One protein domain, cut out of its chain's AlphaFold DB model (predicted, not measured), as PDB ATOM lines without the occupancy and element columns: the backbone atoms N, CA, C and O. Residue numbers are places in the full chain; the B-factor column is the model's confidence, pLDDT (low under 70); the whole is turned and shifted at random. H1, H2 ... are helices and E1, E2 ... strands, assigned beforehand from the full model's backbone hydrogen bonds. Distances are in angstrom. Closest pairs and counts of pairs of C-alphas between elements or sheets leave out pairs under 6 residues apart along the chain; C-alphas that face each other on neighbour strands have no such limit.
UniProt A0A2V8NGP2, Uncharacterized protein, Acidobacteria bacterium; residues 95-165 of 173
ATOM      1  N   VAL A  95     148.947 141.409 141.176       79.81
ATOM      2  CA  VAL A  95     148.766 139.958 141.027       79.81
ATOM      3  C   VAL A  95     148.557 139.609 139.561       79.81
ATOM      4  O   VAL A  95     147.541 139.973 138.969       79.81
ATOM      5  N   SER A  96     149.483 138.840 138.982       75.69
ATOM      6  CA  SER A  96     149.353 138.363 137.600       75.69
ATOM      7  C   SER A  96     148.496 137.097 137.487       75.69
ATOM      8  O   SER A  96     147.699 136.973 136.558       75.69
ATOM      9  N   GLU A  97     148.662 136.132 138.403       71.94
ATOM     10  CA  GLU A  97     147.967 134.840 138.365       71.94
ATOM     11  C   GLU A  97     147.739 134.275 139.774       71.94
ATOM     12  O   GLU A  97     148.586 134.423 140.653       71.94
ATOM     13  N   VAL A  98     146.618 133.575 139.968       74.19
ATOM     14  CA  VAL A  98     146.327 132.810 141.188       74.19
ATOM     15  C   VAL A  98     146.193 131.340 140.817       74.19
ATOM     16  O   VAL A  98     145.400 130.973 139.949       74.19
ATOM     17  N   HIS A  99     146.987 130.498 141.474       78.12
ATOM     18  CA  HIS A  99     147.004 129.055 141.259       78.12
ATOM     19  C   HIS A  99     146.513 128.386 142.539       78.12
ATOM     20  O   HIS A  99     147.162 128.480 143.577       78.12
ATOM     21  N   ILE A 100     145.353 127.733 142.466       75.06
ATOM     22  CA  ILE A 100     144.785 126.975 143.583       75.06
ATOM     23  C   ILE A 100     145.039 125.499 143.300       75.06
ATOM     24  O   ILE A 100     144.605 124.971 142.277       75.06
ATOM     25  N   ALA A 101     145.750 124.839 144.206       79.44
ATOM     26  CA  ALA A 101     146.009 123.410 144.151       79.44
ATOM     27  C   ALA A 101     145.746 122.810 145.530       79.44
ATOM     28  O   ALA A 101     146.109 123.399 146.548       79.44
ATOM     29  N   PHE A 102     145.124 121.636 145.561       74.19
ATOM     30  CA  PHE A 102     144.874 120.901 146.792       74.19
ATOM     31  C   PHE A 102     145.483 119.505 146.690       74.19
ATOM     32  O   PHE A 102     145.395 118.843 145.659       74.19
ATOM     33  N   ALA A 103     146.092 119.068 147.785       74.44
ATOM     34  CA  ALA A 103     146.528 117.699 147.995       74.44
ATOM     35  C   ALA A 103     145.872 117.221 149.287       74.44
ATOM     36  O   ALA A 103     146.395 117.423 150.380       74.44
ATOM     37  N   SER A 104     144.665 116.672 149.171       66.56
ATOM     38  CA  SER A 104     143.915 116.175 150.322       66.56
ATOM     39  C   SER A 104     143.858 114.658 150.289       66.56
ATOM     40  O   SER A 104     143.352 114.077 149.329       66.56
ATOM     41  N   PHE A 105     144.303 114.022 151.368       63.69
ATOM     42  CA  PHE A 105     143.944 112.644 151.657       63.69
ATOM     43  C   PHE A 105     142.721 112.650 152.572       63.69
ATOM     44  O   PHE A 105     142.755 113.223 153.660       63.69
ATOM     45  N   ARG A 106     141.642 112.002 152.139       57.50
ATOM     46  CA  ARG A 106     140.540 111.629 153.023       57.50
ATOM     47  C   ARG A 106     140.222 110.164 152.800       57.50
ATOM     48  O   ARG A 106     140.183 109.710 151.657       57.50
ATOM     49  N   SER A 107     139.948 109.444 153.878       54.56
ATOM     50  CA  SER A 107     139.263 108.162 153.763       54.56
ATOM     51  C   SER A 107     137.923 108.397 153.065       54.56
ATOM     52  O   SER A 107     137.237 109.380 153.359       54.56
ATOM     53  N   ILE A 108     137.552 107.521 152.133       56.50
ATOM     54  CA  ILE A 108     136.214 107.552 151.540       56.50
ATOM     55  C   ILE A 108     135.225 107.348 152.689       56.50
ATOM     56  O   ILE A 108     135.227 106.295 153.321       56.50
ATOM     57  N   ALA A 109     134.426 108.369 152.989       57.84
ATOM     58  CA  ALA A 109     133.300 108.256 153.903       57.84
ATOM     59  C   ALA A 109     132.099 107.789 153.069       57.84
ATOM     60  O   ALA A 109     131.600 108.573 152.264       57.84
ATOM     61  N   PRO A 110     131.663 106.522 153.173       55.22
ATOM     62  CA  PRO A 110     130.610 105.999 152.317       55.22
ATOM     63  C   PRO A 110     129.262 106.575 152.759       55.22
ATOM     64  O   PRO A 110     128.545 105.986 153.562       55.22
ATOM     65  N   SER A 111     128.921 107.753 152.246       65.31
ATOM     66  CA  SER A 111     127.544 108.225 152.178       65.31
ATOM     67  C   SER A 111     127.106 108.227 150.710       65.31
ATOM     68  O   SER A 111     127.937 108.499 149.838       65.31
ATOM     69  N   PRO A 112     125.828 107.934 150.409       61.59
ATOM     70  CA  PRO A 112     125.328 107.929 149.033       61.59
ATOM     71  C   PRO A 112     125.652 109.224 148.269       61.59
ATOM     72  O   PRO A 112     126.225 109.169 147.187       61.59
ATOM     73  N   GLY A 113     125.427 110.392 148.886       57.78
ATOM     74  CA  GLY A 113     125.716 111.685 148.251       57.78
ATOM     75  C   GLY A 113     127.207 111.961 148.010       57.78
ATOM     76  O   GLY A 113     127.560 112.641 147.047       57.78
ATOM     77  N   LEU A 114     128.107 111.417 148.843       62.59
ATOM     78  CA  LEU A 114     129.546 111.565 148.612       62.59
ATOM     79  C   LEU A 114     130.034 110.646 147.491       62.59
ATOM     80  O   LEU A 114     130.925 111.034 146.739       62.59
ATOM     81  N   LEU A 115     129.460 109.447 147.380       67.06
ATOM     82  CA  LEU A 115     129.801 108.508 146.319       67.06
ATOM     83  C   LEU A 115     129.446 109.082 144.946       67.06
ATOM     84  O   LEU A 115     130.304 109.084 144.069       67.06
ATOM     85  N   ASP A 116     128.241 109.630 144.787       67.25
ATOM     86  CA  ASP A 116     127.811 110.241 143.523       67.25
ATOM     87  C   ASP A 116     128.715 111.417 143.132       67.25
ATOM     88  O   ASP A 116     129.155 111.511 141.988       67.25
ATOM     89  N   THR A 117     129.083 112.253 144.108       65.25
ATOM     90  CA  THR A 117     130.009 113.377 143.896       65.25
ATOM     91  C   THR A 117     131.384 112.892 143.435       65.25
ATOM     92  O   THR A 117     131.937 113.415 142.473       65.25
ATOM     93  N   VAL A 118     131.944 111.867 144.088       67.12
ATOM     94  CA  VAL A 118     133.248 111.301 143.708       67.12
ATOM     95  C   VAL A 118     133.181 110.661 142.320       67.12
ATOM     96  O   VAL A 118     134.096 110.827 141.518       67.12
ATOM     97  N   LEU A 119     132.111 109.938 141.998       72.12
ATOM     98  CA  LEU A 119     131.970 109.318 140.683       72.12
ATOM     99  C   LEU A 119     131.841 110.365 139.572       72.12
ATOM    100  O   LEU A 119     132.507 110.224 138.547       72.12
ATOM    101  N   ASP A 120     131.058 111.425 139.775       69.31
ATOM    102  CA  ASP A 120     130.944 112.529 138.814       69.31
ATOM    103  C   ASP A 120     132.283 113.265 138.638       69.31
ATOM    104  O   ASP A 120     132.754 113.484 137.515       69.31
ATOM    105  N   GLU A 121     132.971 113.559 139.747       68.62
ATOM    106  CA  GLU A 121     134.241 114.276 139.721       68.62
ATOM    107  C   GLU A 121     135.335 113.534 138.938       68.62
ATOM    108  O   GLU A 121     136.121 114.172 138.227       68.62
ATOM    109  N   PHE A 122     135.394 112.208 139.057       69.25
ATOM    110  CA  PHE A 122     136.435 111.388 138.432       69.25
ATOM    111  C   PHE A 122     135.984 110.699 137.135       69.25
ATOM    112  O   PHE A 122     136.787 110.015 136.496       69.25
ATOM    113  N   SER A 123     134.730 110.883 136.711       73.94
ATOM    114  CA  SER A 123     134.226 110.318 135.459       73.94
ATOM    115  C   SER A 123     134.948 110.929 134.248       73.94
ATOM    116  O   SER A 123     134.938 112.147 134.082       73.94
ATOM    117  N   PRO A 124     135.516 110.126 133.328       68.62
ATOM    118  CA  PRO A 124     136.138 110.640 132.102       68.62
ATOM    119  C   PRO A 124     135.172 111.407 131.187       68.62
ATOM    120  O   PRO A 124     135.607 112.179 130.335       68.62
ATOM    121  N   GLY A 125     133.864 111.170 131.336       73.38
ATOM    122  CA  GLY A 125     132.820 111.873 130.595       73.38
ATOM    123  C   GLY A 125     132.422 113.217 131.204       73.38
ATOM    124  O   GLY A 125     131.693 113.965 130.551       73.38
ATOM    125  N   SER A 126     132.872 113.537 132.425       71.31
ATOM    126  CA  SER A 126     132.513 114.800 133.062       71.31
ATOM    127  C   SER A 126     133.267 115.964 132.426       71.31
ATOM    128  O   SER A 126     134.428 115.871 132.008       71.31
ATOM    129  N   ARG A 127     132.558 117.085 132.304       74.62
ATOM    130  CA  ARG A 127     133.107 118.326 131.771       74.62
ATOM    131  C   ARG A 127     133.435 119.271 132.913       74.62
ATOM    132  O   ARG A 127     132.706 119.384 133.895       74.62
ATOM    133  N   ARG A 128     134.568 119.944 132.781       74.19
ATOM    134  CA  ARG A 128     135.042 120.991 133.684       74.19
ATOM    135  C   ARG A 128     135.045 122.304 132.925       74.19
ATOM    136  O   ARG A 128     135.064 122.321 131.700       74.19
ATOM    137  N   PHE A 129     135.053 123.411 133.644       72.50
ATOM    138  CA  PHE A 129     135.111 124.715 133.010       72.50
ATOM    139  C   PHE A 129     135.962 125.678 133.821       72.50
ATOM    140  O   PHE A 129     136.179 125.500 135.021       72.50
ATOM    141  N   TYR A 130     136.446 126.709 133.150       70.19
ATOM    142  CA  TYR A 130     137.135 127.822 133.778       70.19
ATOM    143  C   TYR A 130     136.924 129.095 132.965       70.19
ATOM    144  O   TYR A 130     136.557 129.056 131.793       70.19
ATOM    145  N   TRP A 131     137.195 130.233 133.598       64.06
ATOM    146  CA  TRP A 131     137.198 131.525 132.926       64.06
ATOM    147  C   TRP A 131     138.625 131.944 132.590       64.06
ATOM    148  O   TRP A 131     139.514 131.948 133.447       64.06
ATOM    149  N   ARG A 132     138.855 132.348 131.341       69.19
ATOM    150  CA  ARG A 132     140.131 132.920 130.896       69.19
ATOM    151  C   ARG A 132     139.859 134.146 130.052       69.19
ATOM    152  O   ARG A 132     139.173 134.056 129.049       69.19
ATOM    153  N   ALA A 133     140.431 135.282 130.451       67.75
ATOM    154  CA  ALA A 133     140.288 136.544 129.719       67.75
ATOM    155  C   ALA A 133     138.821 136.944 129.429       67.75
ATOM    156  O   ALA A 133     138.543 137.554 128.406       67.75
ATOM    157  N   GLY A 134     137.898 136.620 130.342       63.06
ATOM    158  CA  GLY A 134     136.470 136.915 130.176       63.06
ATOM    159  C   GLY A 134     135.708 135.915 129.305       63.06
ATOM    160  O   GLY A 134     134.526 136.118 129.070       63.06
ATOM    161  N   GLU A 135     136.345 134.832 128.861       65.19
ATOM    162  CA  GLU A 135     135.691 133.756 128.119       65.19
ATOM    163  C   GLU A 135     135.467 132.536 129.017       65.19
ATOM    164  O   GLU A 135     136.361 132.134 129.773       65.19
ATOM    165  N   PHE A 136     134.278 131.942 128.911       70.69
ATOM    166  CA  PHE A 136     133.924 130.673 129.539       70.69
ATOM    167  C   PHE A 136     134.436 129.517 128.673       70.69
ATOM    168  O   PHE A 136     134.001 129.351 127.534       70.69
ATOM    169  N   ILE A 137     135.367 128.724 129.201       78.25
ATOM    170  CA  ILE A 137     136.008 127.627 128.472       78.25
ATOM    171  C   ILE A 137     135.663 126.307 129.146       78.25
ATOM    172  O   ILE A 137     136.000 126.094 130.310       78.25
ATOM    173  N   GLU A 138     135.045 125.406 128.391       82.25
ATOM    174  CA  GLU A 138     134.738 124.042 128.810       82.25
ATOM    175  C   GLU A 138     135.832 123.066 128.338       82.25
ATOM    176  O   GLU A 138     136.345 123.171 127.222       82.25
ATOM    177  N   VAL A 139     136.215 122.118 129.189       82.56
ATOM    178  CA  VAL A 139     137.280 121.137 128.954       82.56
ATOM    179  C   VAL A 139     136.902 119.763 129.524       82.56
ATOM    180  O   VAL A 139     136.117 119.689 130.468       82.56
ATOM    181  N   PRO A 140     137.462 118.657 129.004       81.50
ATOM    182  CA  PRO A 140     137.309 117.342 129.627       81.50
ATOM    183  C   PRO A 140     137.872 117.299 131.054       81.50
ATOM    184  O   PRO A 140     138.806 118.045 131.381       81.50
ATOM    185  N   ALA A 141     137.371 116.374 131.876       76.62
ATOM    186  CA  ALA A 141     138.019 115.994 133.127       76.62
ATOM    187  C   ALA A 141     139.519 115.702 132.921       76.62
ATOM    188  O   ALA A 141     139.945 115.258 131.854       76.62
ATOM    189  N   PHE A 142     140.330 115.985 133.945       77.31
ATOM    190  CA  PHE A 142     141.790 115.792 133.929       77.31
ATOM    191  C   PHE A 142     142.561 116.630 132.887       77.31
ATOM    192  O   PHE A 142     143.725 116.367 132.588       77.31
ATOM    193  N   SER A 143     141.956 117.695 132.355       77.69
ATOM    194  CA  SER A 143     142.668 118.651 131.503       77.69
ATOM    195  C   SER A 143     143.611 119.555 132.307       77.69
ATOM    196  O   SER A 143     143.339 119.927 133.450       77.69
ATOM    197  N   GLY A 144     144.713 119.976 131.679       77.62
ATOM    198  CA  GLY A 144     145.600 121.005 132.236       77.62
ATOM    199  C   GLY A 144     146.473 120.541 133.405       77.62
ATOM    200  O   GLY A 144     146.754 121.347 134.291       77.62
ATOM    201  N   ALA A 145     146.895 119.273 133.401       81.81
ATOM    202  CA  ALA A 145     147.791 118.694 134.399       81.81
ATOM    203  C   ALA A 145     149.022 119.574 134.670       81.81
ATOM    204  O   ALA A 145     149.657 120.098 133.748       81.81
ATOM    205  N   ARG A 146     149.375 119.725 135.948       83.56
ATOM    206  CA  ARG A 146     150.593 120.404 136.394       83.56
ATOM    207  C   ARG A 146     151.228 119.645 137.542       83.56
ATOM    208  O   ARG A 146     150.540 119.118 138.405       83.56
ATOM    209  N   ARG A 147     152.559 119.661 137.598       88.50
ATOM    210  CA  ARG A 147     153.286 119.214 138.786       88.50
ATOM    211  C   ARG A 147     153.342 120.350 139.794       88.50
ATOM    212  O   ARG A 147     153.867 121.415 139.480       88.50
ATOM    213  N   VAL A 148     152.813 120.110 140.987       88.31
ATOM    214  CA  VAL A 148     152.841 121.065 142.097       88.31
ATOM    215  C   VAL A 148     153.629 120.455 143.241       88.31
ATOM    216  O   VAL A 148     153.448 119.291 143.593       88.31
ATOM    217  N   HIS A 149     154.546 121.251 143.783       90.50
ATOM    218  CA  HIS A 149     155.322 120.889 144.954       90.50
ATOM    219  C   HIS A 149     154.574 121.332 146.211       90.50
ATOM    220  O   HIS A 149     154.343 122.527 146.402       90.50
ATOM    221  N   PHE A 150     154.196 120.371 147.048       86.88
ATOM    222  CA  PHE A 150     153.652 120.612 148.377       86.88
ATOM    223  C   PHE A 150     154.731 120.357 149.431       86.88
ATOM    224  O   PHE A 150     155.691 119.625 149.187       86.88
ATOM    225  N   ALA A 151     154.554 120.951 150.612       86.75
ATOM    226  CA  ALA A 151     155.421 120.675 151.749       86.75
ATOM    227  C   ALA A 151     155.394 119.180 152.122       86.75
ATOM    228  O   ALA A 151     154.411 118.469 151.883       86.75
ATOM    229  N   GLU A 152     156.478 118.708 152.734       87.62
ATOM    230  CA  GLU A 152     156.545 117.354 153.285       87.62
ATOM    231  C   GLU A 152     155.388 117.101 154.274       87.62
ATOM    232  O   GLU A 152     155.028 118.008 155.032       87.62
ATOM    233  N   PRO A 153     154.784 115.893 154.288       89.56
ATOM    234  CA  PRO A 153     155.223 114.658 153.618       89.56
ATOM    235  C   PRO A 153     154.638 114.424 152.209       89.56
ATOM    236  O   PRO A 153     154.754 113.328 151.670       89.56
ATOM    237  N   VAL A 154     153.930 115.398 151.625       88.06
ATOM    238  CA  VAL A 154     153.196 115.192 150.361       88.06
ATOM    239  C   VAL A 154     154.140 115.165 149.155       88.06
ATOM    240  O   VAL A 154     153.956 114.370 148.233       88.06
ATOM    241  N   GLY A 155     155.147 116.038 149.154       90.38
ATOM    242  CA  GLY A 155     156.098 116.165 148.058       90.38
ATOM    243  C   GLY A 155     155.457 116.668 146.759       90.38
ATOM    244  O   GLY A 155     154.470 117.406 146.750       90.38
ATOM    245  N   THR A 156     156.057 116.306 145.625       91.50
ATOM    246  CA  THR A 156     155.615 116.782 144.307       91.50
ATOM    247  C   THR A 156     154.656 115.797 143.657       91.50
ATOM    248  O   THR A 156     155.083 114.726 143.221       91.50
ATOM    249  N   ILE A 157     153.402 116.207 143.477       89.62
ATOM    250  CA  ILE A 157     152.363 115.405 142.820       89.62
ATOM    251  C   ILE A 157     151.842 116.093 141.555       89.62
ATOM    252  O   ILE A 157     152.003 117.302 141.366       89.62
ATOM    253  N   GLU A 158     151.239 115.311 140.663       86.12
ATOM    254  CA  GLU A 158     150.490 115.844 139.528       86.12
ATOM    255  C   GLU A 158     149.073 116.215 139.978       86.12
ATOM    256  O   GLU A 158     148.375 115.407 140.587       86.12
ATOM    257  N   VAL A 159     148.665 117.451 139.697       82.94
ATOM    258  CA  VAL A 159     147.328 117.982 139.980       82.94
ATOM    259  C   VAL A 159     146.675 118.453 138.686       82.94
ATOM    260  O   VAL A 159     147.349 118.923 137.766       82.94
ATOM    261  N   TYR A 160     145.350 118.367 138.627       73.94
ATOM    262  CA  TYR A 160     144.550 118.803 137.481       73.94
ATOM    263  C   TYR A 160     143.823 120.117 137.798       73.94
ATOM    264  O   TYR A 160     143.586 120.451 138.957       73.94
ATOM    265  N   MET A 161     143.564 120.920 136.767       61.88
ATOM    266  CA  MET A 161     143.449 122.375 136.898       61.88
ATOM    267  C   MET A 161     142.085 122.898 137.384       61.88
ATOM    268  O   MET A 161     141.047 122.490 136.870       61.88
ATOM    269  N   PHE A 162     142.134 123.955 138.209       51.41
ATOM    270  CA  PHE A 162     141.188 125.084 138.225       51.41
ATOM    271  C   PHE A 162     142.007 126.389 138.100       51.41
ATOM    272  O   PHE A 162     142.713 126.761 139.033       51.41
ATOM    273  N   LEU A 163     141.993 127.069 136.944       37.56
ATOM    274  CA  LEU A 163     142.763 128.310 136.723       37.56
ATOM    275  C   LEU A 163     141.837 129.512 136.566       37.56
ATOM    276  O   LEU A 163     140.970 129.504 135.698       37.56
ATOM    277  N   ILE A 164     142.110 130.581 137.314       36.06
ATOM    278  CA  ILE A 164     141.547 131.910 137.065       36.06
ATOM    279  C   ILE A 164     142.691 132.818 136.606       36.06
ATOM    280  O   ILE A 164     143.599 133.127 137.375       36.06
ATOM    281  N   ARG A 165     142.669 133.241 135.333       28.30
ATOM    282  CA  ARG A 165     143.666 134.166 134.759       28.30
ATOM    283  C   ARG A 165     142.999 135.481 134.370       28.30
ATOM    284  O   ARG A 165     142.197 135.504 133.432       28.30
TER     285      ARG A 165
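Overview. This is residues 95 to 165 of the 173 residues of an uncharacterized protein of Acidobacteria bacterium (UniProt A0A2V8NGP2). Two separate strand hairpins, E1 with E2 and E3 with E4, and one helix, H1, make a loose, open frame; residues 95 to 111, with no named element, run along another side of it. Residues 109 to 117 stick out. The 71 printed residues hold H1, E1, E2, E3, E4 in that order, mixed in class, with under half in named elements; both two-stranded sheets are antiparallel. The radius of gyration of the C-alphas is 14.3 A, the spans 39 by 32 by 18 A.

Along the chain. Start at C-alpha 112, (125.328, 107.929, 149.033): H1 runs 15.7 A to residue 122. Next find E1, residues 127 to 132, 16.2 A, and E2, 135 to 140, 16.6 A. E3, 146 to 149, spans 9.8 A; E4, 156 to 159, spans 9.4 A and ends at (147.328, 117.982, 139.980).

Arrangement. Look at residues 98 to 99, paired antiparallel with 163 to 164. In H1, every O i to N i+4 pair is within hydrogen-bond range. In hairpin E1 and E2, at 150 degrees, N 128 and O 139 are 2.8 A apart, within range; in hairpin E3 and E4, at 145 degrees, so are N 146 and O 159, at 2.8 A. E2 and E3 are apart.

Size, cuts and confidence. The printed part has no cut and no long link. The C-alphas of Val 95 and Pro 112, the farthest apart, are 40.5 A apart. Mean pLDDT of the printed part is 71.9; 29 residues are under 70, among them 104 to 118 and 161 to 165.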